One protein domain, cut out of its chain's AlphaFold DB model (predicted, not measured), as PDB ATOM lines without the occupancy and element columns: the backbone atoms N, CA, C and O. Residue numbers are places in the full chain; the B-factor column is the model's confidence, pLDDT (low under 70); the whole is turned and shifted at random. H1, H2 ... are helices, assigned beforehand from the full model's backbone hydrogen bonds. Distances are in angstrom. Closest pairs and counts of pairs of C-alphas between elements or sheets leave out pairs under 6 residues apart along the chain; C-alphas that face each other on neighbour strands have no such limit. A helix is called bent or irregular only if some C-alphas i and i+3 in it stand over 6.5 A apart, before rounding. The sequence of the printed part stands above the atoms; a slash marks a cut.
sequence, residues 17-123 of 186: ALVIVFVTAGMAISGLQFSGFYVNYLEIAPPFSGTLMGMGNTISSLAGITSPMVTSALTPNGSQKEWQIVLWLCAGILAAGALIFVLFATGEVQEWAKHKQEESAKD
ATOM      1  N   ALA A  17      -2.988   0.540 -20.173       88.62
ATOM      2  CA  ALA A  17      -1.580   0.489 -20.560       88.62
ATOM      3  C   ALA A  17      -1.057   1.857 -21.029       88.62
ATOM      4  O   ALA A  17       0.031   2.261 -20.631       88.62
ATOM      5  N   LEU A  18      -1.841   2.599 -21.819       89.31
ATOM      6  CA  LEU A  18      -1.453   3.925 -22.300       89.31
ATOM      7  C   LEU A  18      -1.297   4.941 -21.158       89.31
ATOM      8  O   LEU A  18      -0.311   5.675 -21.131       89.31
ATOM      9  N   VAL A  19      -2.234   4.959 -20.203       90.75
ATOM     10  CA  VAL A  19      -2.158   5.835 -19.021       90.75
ATOM     11  C   VAL A  19      -0.924   5.507 -18.184       90.75
ATOM     12  O   VAL A  19      -0.184   6.416 -17.815       90.75
ATOM     13  N   ILE A  20      -0.670   4.220 -17.932       92.25
ATOM     14  CA  ILE A  20       0.499   3.776 -17.165       92.25
ATOM     15  C   ILE A  20       1.786   4.219 -17.863       92.25
ATOM     16  O   ILE A  20       2.622   4.853 -17.232       92.25
ATOM     17  N   VAL A  21       1.919   3.971 -19.171       94.56
ATOM     18  CA  VAL A  21       3.107   4.372 -19.939       94.56
ATOM     19  C   VAL A  21       3.332   5.884 -19.876       94.56
ATOM     20  O   VAL A  21       4.460   6.312 -19.639       94.56
ATOM     21  N   PHE A  22       2.284   6.699 -20.034       92.25
ATOM     22  CA  PHE A  22       2.404   8.159 -19.966       92.25
ATOM     23  C   PHE A  22       2.828   8.653 -18.579       92.25
ATOM     24  O   PHE A  22       3.708   9.506 -18.474       92.25
ATOM     25  N   VAL A  23       2.234   8.110 -17.513       92.75
ATOM     26  CA  VAL A  23       2.579   8.485 -16.133       92.75
ATOM     27  C   VAL A  23       4.001   8.039 -15.789       92.75
ATOM     28  O   VAL A  23       4.768   8.828 -15.239       92.75
ATOM     29  N   THR A  24       4.391   6.817 -16.163       95.31
ATOM     30  CA  THR A  24       5.754   6.308 -15.951       95.31
ATOM     31  C   THR A  24       6.784   7.134 -16.715       95.31
ATOM     32  O   THR A  24       7.801   7.513 -16.139       95.31
ATOM     33  N   ALA A  25       6.518   7.465 -17.983       95.50
ATOM     34  CA  ALA A  25       7.388   8.338 -18.766       95.50
ATOM     35  C   ALA A  25       7.509   9.730 -18.126       95.50
ATOM     36  O   ALA A  25       8.613  10.262 -18.025       95.50
ATOM     37  N   GLY A  26       6.402  10.288 -17.624       92.62
ATOM     38  CA  GLY A  26       6.404  11.550 -16.882       92.62
ATOM     39  C   GLY A  26       7.305  11.502 -15.647       92.62
ATOM     40  O   GLY A  26       8.176  12.355 -15.492       92.62
ATOM     41  N   MET A  27       7.165  10.468 -14.811       93.00
ATOM     42  CA  MET A  27       8.012  10.290 -13.624       93.00
ATOM     43  C   MET A  27       9.490  10.075 -13.972       93.00
ATOM     44  O   MET A  27      10.361  10.584 -13.268       93.00
ATOM     45  N   ALA A  28       9.787   9.362 -15.061       95.00
ATOM     46  CA  ALA A  28      11.160   9.169 -15.523       95.00
ATOM     47  C   ALA A  28      11.816  10.508 -15.904       95.00
ATOM     48  O   ALA A  28      12.946  10.783 -15.499       95.00
ATOM     49  N   ILE A  29      11.087  11.373 -16.615       92.81
ATOM     50  CA  ILE A  29      11.555  12.723 -16.964       92.81
ATOM     51  C   ILE A  29      11.749  13.573 -15.699       92.81
ATOM     52  O   ILE A  29      12.755  14.273 -15.585       92.81
ATOM     53  N   SER A  30      10.851  13.475 -14.713       90.88
ATOM     54  CA  SER A  30      11.036  14.148 -13.420       90.88
ATOM     55  C   SER A  30      12.317  13.699 -12.704       90.88
ATOM     56  O   SER A  30      12.999  14.527 -12.108       90.88
ATOM     57  N   GLY A  31      12.701  12.422 -12.804       91.75
ATOM     58  CA  GLY A  31      13.970  11.924 -12.263       91.75
ATOM     59  C   GLY A  31      15.203  12.569 -12.911       91.75
ATOM     60  O   GLY A  31      16.138  12.948 -12.208       91.75
ATOM     61  N   LEU A  32      15.178  12.765 -14.235       89.75
ATOM     62  CA  LEU A  32      16.246  13.463 -14.966       89.75
ATOM     63  C   LEU A  32      16.351  14.943 -14.573       89.75
ATOM     64  O   LEU A  32      17.445  15.497 -14.519       89.75
ATOM     65  N   GLN A  33      15.223  15.584 -14.266       89.75
ATOM     66  CA  GLN A  33      15.224  16.950 -13.744       89.75
ATOM     67  C   GLN A  33      15.934  17.019 -12.383       89.75
ATOM     68  O   GLN A  33      16.746  17.920 -12.167       89.75
ATOM     69  N   PHE A  34      15.654  16.069 -11.482       88.12
ATOM     70  CA  PHE A  34      16.244  16.031 -10.141       88.12
ATOM     71  C   PHE A  34      17.767  15.908 -10.151       88.12
ATOM     72  O   PHE A  34      18.435  16.641  -9.421       88.12
ATOM     73  N   SER A  35      18.329  15.041 -10.994       89.75
ATOM     74  CA  SER A  35      19.786  14.887 -11.078       89.75
ATOM     75  C   SER A  35      20.481  16.154 -11.584       89.75
ATOM     76  O   SER A  35      21.540  16.512 -11.072       89.75
ATOM     77  N   GLY A  36      19.868  16.866 -12.534       87.75
ATOM     78  CA  GLY A  36      20.433  18.084 -13.108       87.75
ATOM     79  C   GLY A  36      20.544  19.226 -12.099       87.75
ATOM     80  O   GLY A  36      21.619  19.803 -11.932       87.75
ATOM     81  N   PHE A  37      19.457  19.551 -11.391       83.81
ATOM     82  CA  PHE A  37      19.506  20.671 -10.449       83.81
ATOM     83  C   PHE A  37      20.295  20.325  -9.182       83.81
ATOM     84  O   PHE A  37      20.993  21.189  -8.662       83.81
ATOM     85  N   TYR A  38      20.219  19.082  -8.691       85.19
ATOM     86  CA  TYR A  38      20.869  18.693  -7.436       85.19
ATOM     87  C   TYR A  38      22.395  18.829  -7.513       85.19
ATOM     88  O   TYR A  38      23.005  19.393  -6.607       85.19
ATOM     89  N   VAL A  39      22.997  18.392  -8.626       85.75
ATOM     90  CA  VAL A  39      24.438  18.557  -8.873       85.75
ATOM     91  C   VAL A  39      24.791  20.035  -9.050       85.75
ATOM     92  O   VAL A  39      25.763  20.496  -8.466       85.75
ATOM     93  N   ASN A  40      23.960  20.815  -9.751       86.19
ATOM     94  CA  ASN A  40      24.193  22.250  -9.936       86.19
ATOM     95  C   ASN A  40      24.303  23.021  -8.601       86.19
ATOM     96  O   ASN A  40      25.124  23.924  -8.477       86.19
ATOM     97  N   TYR A  41      23.530  22.651  -7.574       82.06
ATOM     98  CA  TYR A  41      23.661  23.259  -6.239       82.06
ATOM     99  C   TYR A  41      25.006  22.960  -5.572       82.06
ATOM    100  O   TYR A  41      25.566  23.841  -4.916       82.06
ATOM    101  N   LEU A  42      25.505  21.731  -5.734       83.56
ATOM    102  CA  LEU A  42      26.783  21.300  -5.174       83.56
ATOM    103  C   LEU A  42      27.946  22.008  -5.869       83.56
ATOM    104  O   LEU A  42      28.842  22.488  -5.188       83.56
ATOM    105  N   GLU A  43      27.894  22.131  -7.195       81.56
ATOM    106  CA  GLU A  43      28.954  22.764  -7.986       81.56
ATOM    107  C   GLU A  43      29.025  24.284  -7.757       81.56
ATOM    108  O   GLU A  43      30.110  24.848  -7.685       81.56
ATOM    109  N   ILE A  44      27.887  24.969  -7.591       80.50
ATOM    110  CA  ILE A  44      27.859  26.433  -7.430       80.50
ATOM    111  C   ILE A  44      28.383  26.880  -6.057       80.50
ATOM    112  O   ILE A  44      29.054  27.914  -5.960       80.50
ATOM    113  N   ALA A  45      28.044  26.154  -4.987       77.38
ATOM    114  CA  ALA A  45      28.385  26.560  -3.627       77.38
ATOM    115  C   ALA A  45      28.636  25.368  -2.682       77.38
ATOM    116  O   ALA A  45      27.892  25.209  -1.708       77.38
ATOM    117  N   PRO A  46      29.731  24.599  -2.868       72.56
ATOM    118  CA  PRO A  46      30.035  23.411  -2.067       72.56
ATOM    119  C   PRO A  46      29.889  23.598  -0.542       72.56
ATOM    120  O   PRO A  46      29.181  22.793   0.068       72.56
ATOM    121  N   PRO A  47      30.421  24.673   0.091       79.88
ATOM    122  CA  PRO A  47      30.300  24.861   1.542       79.88
ATOM    123  C   PRO A  47      28.910  25.328   2.015       79.88
ATOM    124  O   PRO A  47      28.610  25.242   3.202       79.88
ATOM    125  N   PHE A  48      28.051  25.822   1.117       82.38
ATOM    126  CA  PHE A  48      26.705  26.320   1.447       82.38
ATOM    127  C   PHE A  48      25.574  25.424   0.924       82.38
ATOM    128  O   PHE A  48      24.401  25.698   1.191       82.38
ATOM    129  N   SER A  49      25.911  24.339   0.223       83.62
ATOM    130  CA  SER A  49      24.965  23.411  -0.404       83.62
ATOM    131  C   SER A  49      23.871  22.939   0.554       83.62
ATOM    132  O   SER A  49      22.697  22.964   0.202       83.62
ATOM    133  N   GLY A  50      24.232  22.571   1.791       84.62
ATOM    134  CA  GLY A  50      23.273  22.086   2.789       84.62
ATOM    135  C   GLY A  50      22.238  23.137   3.197       84.62
ATOM    136  O   GLY A  50      21.043  22.846   3.262       84.62
ATOM    137  N   THR A  51      22.665  24.384   3.406       87.88
ATOM    138  CA  THR A  51      21.755  25.491   3.740       87.88
ATOM    139  C   THR A  51      20.867  25.856   2.550       87.88
ATOM    140  O   THR A  51      19.666  26.055   2.728       87.88
ATOM    141  N   LEU A  52      21.422  25.892   1.333       86.31
ATOM    142  CA  LEU A  52      20.664  26.157   0.104       86.31
ATOM    143  C   LEU A  52      19.614  25.072  -0.167       86.31
ATOM    144  O   LEU A  52      18.462  25.399  -0.452       86.31
ATOM    145  N   MET A  53      19.972  23.794  -0.009       87.25
ATOM    146  CA  MET A  53      19.029  22.676  -0.131       87.25
ATOM    147  C   MET A  53      17.934  22.736   0.940       87.25
ATOM    148  O   MET A  53      16.764  22.515   0.632       87.25
ATOM    149  N   GLY A  54      18.285  23.089   2.182       90.94
ATOM    150  CA  GLY A  54      17.316  23.285   3.262       90.94
ATOM    151  C   GLY A  54      16.292  24.375   2.940       90.94
ATOM    152  O   GLY A  54      15.090  24.141   3.054       90.94
ATOM    153  N   MET A  55      16.749  25.537   2.462       91.62
ATOM    154  CA  MET A  55      15.861  26.626   2.029       91.62
ATOM    155  C   MET A  55      15.007  26.237   0.815       91.62
ATOM    156  O   MET A  55      13.829  26.582   0.757       91.62
ATOM    157  N   GLY A  56      15.561  25.482  -0.135       90.00
ATOM    158  CA  GLY A  56      14.785  24.933  -1.248       90.00
ATOM    159  C   GLY A  56      13.629  24.060  -0.754       90.00
ATOM    160  O   GLY A  56      12.483  24.271  -1.143       90.00
ATOM    161  N   ASN A  57      13.904  23.152   0.185       90.75
ATOM    162  CA  ASN A  57      12.900  22.251   0.747       90.75
ATOM    163  C   ASN A  57      11.790  22.978   1.521       90.75
ATOM    164  O   ASN A  57      10.634  22.549   1.464       90.75
ATOM    165  N   THR A  58      12.089  24.076   2.225       95.06
ATOM    166  CA  THR A  58      11.047  24.847   2.930       95.06
ATOM    167  C   THR A  58      10.111  25.543   1.947       95.06
ATOM    168  O   THR A  58       8.890  25.465   2.107       95.06
ATOM    169  N   ILE A  59      10.657  26.143   0.884       93.94
ATOM    170  CA  ILE A  59       9.866  26.756  -0.191       93.94
ATOM    171  C   ILE A  59       9.032  25.687  -0.909       93.94
ATOM    172  O   ILE A  59       7.837  25.887  -1.128       93.94
ATOM    173  N   SER A  60       9.618  24.523  -1.212       91.69
ATOM    174  CA  SER A  60       8.896  23.395  -1.812       91.69
ATOM    175  C   SER A  60       7.771  22.881  -0.916       91.69
ATOM    176  O   SER A  60       6.689  22.575  -1.410       91.69
ATOM    177  N   SER A  61       7.987  22.830   0.398       94.69
ATOM    178  CA  SER A  61       6.957  22.412   1.354       94.69
ATOM    179  C   SER A  61       5.798  23.408   1.398       94.69
ATOM    180  O   SER A  61       4.636  23.005   1.355       94.69
ATOM    181  N   LEU A  62       6.088  24.713   1.395       95.62
ATOM    182  CA  LEU A  62       5.057  25.751   1.335       95.62
ATOM    183  C   LEU A  62       4.270  25.704   0.013       95.62
ATOM    184  O   LEU A  62       3.042  25.821   0.005       95.62
ATOM    185  N   ALA A  63       4.957  25.468  -1.107       92.94
ATOM    186  CA  ALA A  63       4.318  25.229  -2.399       92.94
ATOM    187  C   ALA A  63       3.426  23.970  -2.371       92.94
ATOM    188  O   ALA A  63       2.315  23.972  -2.899       92.94
ATOM    189  N   GLY A  64       3.870  22.911  -1.687       93.88
ATOM    190  CA  GLY A  64       3.096  21.688  -1.480       93.88
ATOM    191  C   GLY A  64       1.811  21.915  -0.682       93.88
ATOM    192  O   GLY A  64       0.771  21.370  -1.040       93.88
ATOM    193  N   ILE A  65       1.855  22.768   0.346       95.56
ATOM    194  CA  ILE A  65       0.678  23.140   1.150       95.56
ATOM    195  C   ILE A  65      -0.308  23.988   0.333       95.56
ATOM    196  O   ILE A  65      -1.520  23.795   0.419       95.56
ATOM    197  N   THR A  66       0.194  24.918  -0.483       94.38
ATOM    198  CA  THR A  66      -0.650  25.827  -1.283       94.38
ATOM    199  C   THR A  66      -1.276  25.153  -2.510       94.38
ATOM    200  O   THR A  66      -2.384  25.516  -2.908       94.38
ATOM    201  N   SER A  67      -0.630  24.130  -3.073       93.38
ATOM    202  CA  SER A  67      -1.101  23.381  -4.248       93.38
ATOM    203  C   SER A  67      -2.553  22.855  -4.150       93.38
ATOM    204  O   SER A  67      -3.366  23.187  -5.025       93.38
ATOM    205  N   PRO A  68      -2.959  22.102  -3.104       92.94
ATOM    206  CA  PRO A  68      -4.338  21.628  -2.971       92.94
ATOM    207  C   PRO A  68      -5.336  22.759  -2.699       92.94
ATOM    208  O   PRO A  68      -6.482  22.650  -3.128       92.94
ATOM    209  N   MET A  69      -4.929  23.856  -2.046       94.38
ATOM    210  CA  MET A  69      -5.810  25.011  -1.813       94.38
ATOM    211  C   MET A  69      -6.197  25.685  -3.132       94.38
ATOM    212  O   MET A  69      -7.371  25.962  -3.370       94.38
ATOM    213  N   VAL A  70      -5.214  25.895  -4.013       93.62
ATOM    214  CA  VAL A  70      -5.436  26.470  -5.346       93.62
ATOM    215  C   VAL A  70      -6.235  25.510  -6.224       93.62
ATOM    216  O   VAL A  70      -7.193  25.923  -6.871       93.62
ATOM    217  N   THR A  71      -5.887  24.219  -6.210       93.25
ATOM    218  CA  THR A  71      -6.592  23.201  -7.003       93.25
ATOM    219  C   THR A  71      -8.058  23.097  -6.586       93.25
ATOM    220  O   THR A  71      -8.939  23.163  -7.437       93.25
ATOM    221  N   SER A  72      -8.333  23.038  -5.280       93.00
ATOM    222  CA  SER A  72      -9.695  22.979  -4.732       93.00
ATOM    223  C   SER A  72     -10.545  24.185  -5.146       93.00
ATOM    224  O   SER A  72     -11.701  24.025  -5.535       93.00
ATOM    225  N   ALA A  73      -9.963  25.390  -5.150       93.00
ATOM    226  CA  ALA A  73     -10.656  26.600  -5.589       93.00
ATOM    227  C   ALA A  73     -10.951  26.622  -7.103       93.00
ATOM    228  O   ALA A  73     -11.942  27.218  -7.525       93.00
ATOM    229  N   LEU A  74     -10.106  25.985  -7.921       91.69
ATOM    230  CA  LEU A  74     -10.249  25.944  -9.380       91.69
ATOM    231  C   LEU A  74     -11.177  24.830  -9.877       91.69
ATOM    232  O   LEU A  74     -11.718  24.947 -10.976       91.69
ATOM    233  N   THR A  75     -11.380  23.768  -9.091       94.56
ATOM    234  CA  THR A  75     -12.232  22.622  -9.455       94.56
ATOM    235  C   THR A  75     -13.399  22.418  -8.481       94.56
ATOM    236  O   THR A  75     -13.497  21.347  -7.875       94.56
ATOM    237  N   PRO A  76     -14.314  23.393  -8.313       90.44
ATOM    238  CA  PRO A  76     -15.440  23.255  -7.387       90.44
ATOM    239  C   PRO A  76     -16.434  22.161  -7.805       90.44
ATOM    240  O   PRO A  76     -17.078  21.566  -6.945       90.44
ATOM    241  N   ASN A  77     -16.557  21.869  -9.107       90.31
ATOM    242  CA  ASN A  77     -17.488  20.861  -9.626       90.31
ATOM    243  C   ASN A  77     -16.780  19.589 -10.118       90.31
ATOM    244  O   ASN A  77     -17.441  18.644 -10.551       90.31
ATOM    245  N   GLY A  78     -15.442  19.565 -10.107       89.88
ATOM    246  CA  GLY A  78     -14.635  18.458 -10.625       89.88
ATOM    247  C   GLY A  78     -14.824  18.209 -12.126       89.88
ATOM    248  O   GLY A  78     -14.605  17.093 -12.597       89.88
ATOM    249  N   SER A  79     -15.252  19.220 -12.888       94.00
ATOM    250  CA  SER A  79     -15.530  19.071 -14.318       94.00
ATOM    251  C   SER A  79     -14.243  18.884 -15.125       94.00
ATOM    252  O   SER A  79     -13.197  19.446 -14.800       94.00
ATOM    253  N   GLN A  80     -14.317  18.156 -16.243       91.44
ATOM    254  CA  GLN A  80     -13.170  17.951 -17.136       91.44
ATOM    255  C   GLN A  80     -12.542  19.278 -17.595       91.44
ATOM    256  O   GLN A  80     -11.322  19.376 -17.699       91.44
ATOM    257  N   LYS A  81     -13.361  20.310 -17.848       92.50
ATOM    258  CA  LYS A  81     -12.866  21.634 -18.257       92.50
ATOM    259  C   LYS A  81     -12.084  22.327 -17.140       92.50
ATOM    260  O   LYS A  81     -11.065  22.946 -17.418       92.50
ATOM    261  N   GLU A  82     -12.539  22.198 -15.894       92.81
ATOM    262  CA  GLU A  82     -11.859  22.767 -14.724       92.81
ATOM    263  C   GLU A  82     -10.482  22.105 -14.544       92.81
ATOM    264  O   GLU A  82      -9.469  22.792 -14.436       92.81
ATOM    265  N   TRP A  83     -10.411  20.774 -14.654       93.81
ATOM    266  CA  TRP A  83      -9.147  20.033 -14.587       93.81
ATOM    267  C   TRP A  83      -8.180  20.362 -15.726       93.81
ATOM    268  O   TRP A  83      -6.975  20.453 -15.501       93.81
ATOM    269  N   GLN A  84      -8.681  20.578 -16.945       93.31
ATOM    270  CA  GLN A  84      -7.839  21.029 -18.055       93.31
ATOM    271  C   GLN A  84      -7.189  22.383 -17.757       93.31
ATOM    272  O   GLN A  84      -6.009  22.557 -18.047       93.31
ATOM    273  N   ILE A  85      -7.923  23.320 -17.148       93.12
ATOM    274  CA  ILE A  85      -7.381  24.628 -16.754       93.12
ATOM    275  C   ILE A  85      -6.273  24.460 -15.707       93.12
ATOM    276  O   ILE A  85      -5.217  25.073 -15.850       93.12
ATOM    277  N   VAL A  86      -6.465  23.593 -14.704       93.94
ATOM    278  CA  VAL A  86      -5.430  23.294 -13.696       93.94
ATOM    279  C   VAL A  86      -4.168  22.727 -14.352       93.94
ATOM    280  O   VAL A  86      -3.065  23.181 -14.058       93.94
ATOM    281  N   LEU A  87      -4.313  21.789 -15.292       91.62
ATOM    282  CA  LEU A  87      -3.172  21.203 -16.001       91.62
ATOM    283  C   LEU A  87      -2.414  22.239 -16.846       91.62
ATOM    284  O   LEU A  87      -1.183  22.250 -16.834       91.62
ATOM    285  N   TRP A  88      -3.126  23.138 -17.532       93.94
ATOM    286  CA  TRP A  88      -2.503  24.246 -18.265       93.94
ATOM    287  C   TRP A  88      -1.788  25.231 -17.337       93.94
ATOM    288  O   TRP A  88      -0.696  25.691 -17.669       93.94
ATOM    289  N   LEU A  89      -2.356  25.516 -16.160       94.31
ATOM    290  CA  LEU A  89      -1.720  26.354 -15.143       94.31
ATOM    291  C   LEU A  89      -0.419  25.715 -14.633       94.31
ATOM    292  O   LEU A  89       0.618  26.377 -14.612       94.31
ATOM    293  N   CYS A  90      -0.444  24.423 -14.288       92.19
ATOM    294  CA  CYS A  90       0.748  23.679 -13.880       92.19
ATOM    295  C   CYS A  90       1.825  23.695 -14.972       92.19
ATOM    296  O   CYS A  90       2.981  23.998 -14.680       92.19
ATOM    297  N   ALA A  91       1.446  23.424 -16.226       93.06
ATOM    298  CA  ALA A  91       2.366  23.465 -17.360       93.06
ATOM    299  C   ALA A  91       2.996  24.857 -17.540       93.06
ATOM    300  O   ALA A  91       4.199  24.953 -17.769       93.06
ATOM    301  N   GLY A  92       2.215  25.930 -17.377       95.38
ATOM    302  CA  GLY A  92       2.708  27.307 -17.436       95.38
ATOM    303  C   GLY A  92       3.724  27.633 -16.338       95.38
ATOM    304  O   GLY A  92       4.774  28.199 -16.633       95.38
ATOM    305  N   ILE A  93       3.456  27.230 -15.092       93.75
ATOM    306  CA  ILE A  93       4.374  27.441 -13.958       93.75
ATOM    307  C   ILE A  93       5.685  26.672 -14.170       93.75
ATOM    308  O   ILE A  93       6.767  27.234 -14.000       93.75
ATOM    309  N   LEU A  94       5.594  25.406 -14.588       91.75
ATOM    310  CA  LEU A  94       6.756  24.565 -14.885       91.75
ATOM    311  C   LEU A  94       7.590  25.146 -16.036       91.75
ATOM    312  O   LEU A  94       8.809  25.238 -15.922       91.75
ATOM    313  N   ALA A  95       6.942  25.585 -17.119       94.38
ATOM    314  CA  ALA A  95       7.614  26.192 -18.263       94.38
ATOM    315  C   ALA A  95       8.280  27.529 -17.905       94.38
ATOM    316  O   ALA A  95       9.411  27.774 -18.318       94.38
ATOM    317  N   ALA A  96       7.620  28.375 -17.108       95.50
ATOM    318  CA  ALA A  96       8.203  29.623 -16.621       95.50
ATOM    319  C   ALA A  96       9.424  29.360 -15.724       95.50
ATOM    320  O   ALA A  96      10.457  30.002 -15.899       95.50
ATOM    321  N   GLY A  97       9.337  28.381 -14.818       91.69
ATOM    322  CA  GLY A  97      10.465  27.958 -13.988       91.69
ATOM    323  C   GLY A  97      11.636  27.434 -14.820       91.69
ATOM    324  O   GLY A  97      12.773  27.847 -14.608       91.69
ATOM    325  N   ALA A  98      11.356  26.594 -15.820       91.44
ATOM    326  CA  ALA A  98      12.365  26.102 -16.753       91.44
ATOM    327  C   ALA A  98      13.007  27.242 -17.558       91.44
ATOM    328  O   ALA A  98      14.222  27.260 -17.729       91.44
ATOM    329  N   LEU A  99      12.220  28.222 -18.011       94.94
ATOM    330  CA  LEU A  99      12.730  29.378 -18.744       94.94
ATOM    331  C   LEU A  99      13.651  30.236 -17.872       94.94
ATOM    332  O   LEU A  99      14.742  30.592 -18.306       94.94
ATOM    333  N   ILE A 100      13.242  30.535 -16.638       92.75
ATOM    334  CA  ILE A 100      14.073  31.274 -15.678       92.75
ATOM    335  C   ILE A 100      15.371  30.507 -15.417       92.75
ATOM    336  O   ILE A 100      16.446  31.097 -15.443       92.75
ATOM    337  N   PHE A 101      15.290  29.190 -15.228       88.75
ATOM    338  CA  PHE A 101      16.472  28.361 -15.039       88.75
ATOM    339  C   PHE A 101      17.415  28.437 -16.245       88.75
ATOM    340  O   PHE A 101      18.594  28.709 -16.072       88.75
ATOM    341  N   VAL A 102      16.910  28.286 -17.471       89.06
ATOM    342  CA  VAL A 102      17.741  28.350 -18.687       89.06
ATOM    343  C   VAL A 102      18.373  29.731 -18.891       89.06
ATOM    344  O   VAL A 102      19.491  29.814 -19.390       89.06
ATOM    345  N   LEU A 103      17.682  30.812 -18.520       90.75
ATOM    346  CA  LEU A 103      18.183  32.176 -18.708       90.75
ATOM    347  C   LEU A 103      19.202  32.609 -17.645       90.75
ATOM    348  O   LEU A 103      20.096  33.389 -17.961       90.75
ATOM    349  N   PHE A 104      19.050  32.153 -16.399       85.62
ATOM    350  CA  PHE A 104      19.826  32.657 -15.258       85.62
ATOM    351  C   PHE A 104      20.776  31.631 -14.626       85.62
ATOM    352  O   PHE A 104      21.621  32.024 -13.822       85.62
ATOM    353  N   ALA A 105      20.659  30.336 -14.935       83.50
ATOM    354  CA  ALA A 105      21.567  29.338 -14.380       83.50
ATOM    355  C   ALA A 105      22.983  29.505 -14.949       83.50
ATOM    356  O   ALA A 105      23.182  29.650 -16.154       83.50
ATOM    357  N   THR A 106      23.973  29.434 -14.062       79.19
ATOM    358  CA  THR A 106      25.399  29.394 -14.396       79.19
ATOM    359  C   THR A 106      26.037  28.188 -13.724       79.19
ATOM    360  O   THR A 106      25.654  27.838 -12.611       79.19
ATOM    361  N   GLY A 107      26.984  27.550 -14.408       75.75
ATOM    362  CA  GLY A 107      27.697  26.369 -13.914       75.75
ATOM    363  C   GLY A 107      28.997  26.685 -13.170       75.75
ATOM    364  O   GLY A 107      29.728  25.761 -12.835       75.75
ATOM    365  N   GLU A 108      29.326  27.960 -12.947       76.88
ATOM    366  CA  GLU A 108      30.567  28.349 -12.270       76.88
ATOM    367  C   GLU A 108      30.356  28.658 -10.781       76.88
ATOM    368  O   GLU A 108      29.376  29.305 -10.385       76.88
ATOM    369  N   VAL A 109      31.337  28.248  -9.964       73.31
ATOM    370  CA  VAL A 109      31.418  28.581  -8.535       73.31
ATOM    371  C   VAL A 109      31.389  30.098  -8.377       73.31
ATOM    372  O   VAL A 109      32.250  30.812  -8.905       73.31
ATOM    373  N   GLN A 110      30.418  30.599  -7.621       74.75
ATOM    374  CA  GLN A 110      30.270  32.036  -7.406       74.75
ATOM    375  C   GLN A 110      31.411  32.583  -6.536       74.75
ATOM    376  O   GLN A 110      31.859  31.932  -5.595       74.75
ATOM    377  N   GLU A 111      31.885  33.799  -6.815       71.44
ATOM    378  CA  GLU A 111      33.082  34.372  -6.168       71.44
ATOM    379  C   GLU A 111      32.967  34.485  -4.639       71.44
ATOM    380  O   GLU A 111      33.936  34.238  -3.925       71.44
ATOM    381  N   TRP A 112      31.764  34.756  -4.121       71.00
ATOM    382  CA  TRP A 112      31.490  34.786  -2.678       71.00
ATOM    383  C   TRP A 112      31.638  33.413  -2.005       71.00
ATOM    384  O   TRP A 112      31.913  33.339  -0.808       71.00
ATOM    385  N   ALA A 113      31.486  32.321  -2.760       67.75
ATOM    386  CA  ALA A 113      31.695  30.966  -2.265       67.75
ATOM    387  C   ALA A 113      33.181  30.561  -2.296       67.75
ATOM    388  O   ALA A 113      33.594  29.742  -1.474       67.75
ATOM    389  N   LYS A 114      33.997  31.164  -3.177       68.69
ATOM    390  CA  LYS A 114      35.440  30.873  -3.300       68.69
ATOM    391  C   LYS A 114      36.219  31.271  -2.045       68.69
ATOM    392  O   LYS A 114      37.018  30.486  -1.548       68.69
ATOM    393  N   HIS A 115      35.935  32.445  -1.474       62.09
ATOM    394  CA  HIS A 115      36.662  32.938  -0.294       62.09
ATOM    395  C   HIS A 115      36.503  32.021   0.932       62.09
ATOM    396  O   HIS A 115      37.449  31.814   1.687       62.09
ATOM    397  N   LYS A 116      35.327  31.401   1.088       61.03
ATOM    398  CA  LYS A 116      35.054  30.488   2.202       61.03
ATOM    399  C   LYS A 116      35.626  29.084   1.993       61.03
ATOM    400  O   LYS A 116      35.925  28.406   2.970       61.03
ATOM    401  N   GLN A 117      35.815  28.655   0.741       59.50
ATOM    402  CA  GLN A 117      36.557  27.423   0.458       59.50
ATOM    403  C   GLN A 117      38.011  27.525   0.923       59.50
ATOM    404  O   GLN A 117      38.521  26.568   1.493       59.50
ATOM    405  N   GLU A 118      38.659  28.677   0.733       59.91
ATOM    406  CA  GLU A 118      40.043  28.879   1.178       59.91
ATOM    407  C   GLU A 118      40.176  28.936   2.709       59.91
ATOM    408  O   GLU A 118      41.163  28.434   3.244       59.91
ATOM    409  N   GLU A 119      39.197  29.501   3.426       59.88
ATOM    410  CA  GLU A 119      39.154  29.465   4.900       59.88
ATOM    411  C   GLU A 119      38.899  28.050   5.438       59.88
ATOM    412  O   GLU A 119      39.674  27.561   6.254       59.88
ATOM    413  N   SER A 120      37.876  27.347   4.937       57.81
ATOM    414  CA  SER A 120      37.585  25.975   5.386       57.81
ATOM    415  C   SER A 120      38.685  24.971   5.009       57.81
ATOM    416  O   SER A 120      38.891  23.991   5.725       57.81
ATOM    417  N   ALA A 121      39.422  25.203   3.916       59.16
ATOM    418  CA  ALA A 121      40.593  24.398   3.565       59.16
ATOM    419  C   ALA A 121      41.785  24.668   4.501       59.16
ATOM    420  O   ALA A 121      42.445  23.718   4.917       59.16
ATOM    421  N   LYS A 122      42.021  25.928   4.898       52.34
ATOM    422  CA  LYS A 122      43.094  26.287   5.844       52.34
ATOM    423  C   LYS A 122      42.880  25.712   7.243       52.34
ATOM    424  O   LYS A 122      43.857  25.316   7.870       52.34
ATOM    425  N   ASP A 123      41.632  25.584   7.690       56.09
ATOM    426  CA  ASP A 123      41.316  24.911   8.959       56.09
ATOM    427  C   ASP A 123      41.534  23.384   8.892       56.09
ATOM    428  O   ASP A 123      41.748  22.742   9.917       56.09
TER     429      ASP A 123
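What this domain is: This is residues 17 to 123 of the 186 residues of an uncharacterized protein of Ancylostoma duodenale (UniProt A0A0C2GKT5). Three long helices, H1, H2 and H3, fold back and forth as an open zigzag, meeting near their ends; short H4 extends it beyond the H1-H2 corner. The 107 printed residues have four named helices, H1 to H4 in order, and no named strand: all helix. The whole is loose, radius of gyration of the C-alphas 18.8 A, spanning 62 by 30 by 23 A.

Where its parts are: H1, residues 17 to 44, 41.4 A long, begins at C-alpha 17 (-1.580, 0.489, -20.560). H2, residues 46 to 74, 41.0 A, is irregular, C-alphas 47 and 50 being 7.7 A apart, with a kink of 26 degrees near residue 68. H3, residues 80 to 104, spans 36.2 A. H4, residues 111 to 123, 19.7 A, ends at C-alpha 123 (41.316, 24.911, 8.959).

How they stand to each other: H1 and H2 form a hairpin, opposite ways at 35.4 degrees, only just steep; they touch at C-alphas 42 and 49, the closest, 5.5 A. Hairpin H2 and H3 has a shallow tilt of 22 degrees; closest C-alphas 74 and 82, 6.4 A. H4 touches H2, closest C-alphas 117 and 47, 6.8 A. H1 and H3 are apart. Every O i to N i+4 pair is within hydrogen-bond range in H3; H1 has 23 of 24, H2 21 of 25, H4 7 of 9.

The domain as a whole: The farthest C-alphas, Asn 77 and Lys 122, are 62.8 A apart. The printed part has no cut and no long link. Residues 113 to 123 have pLDDT under 70.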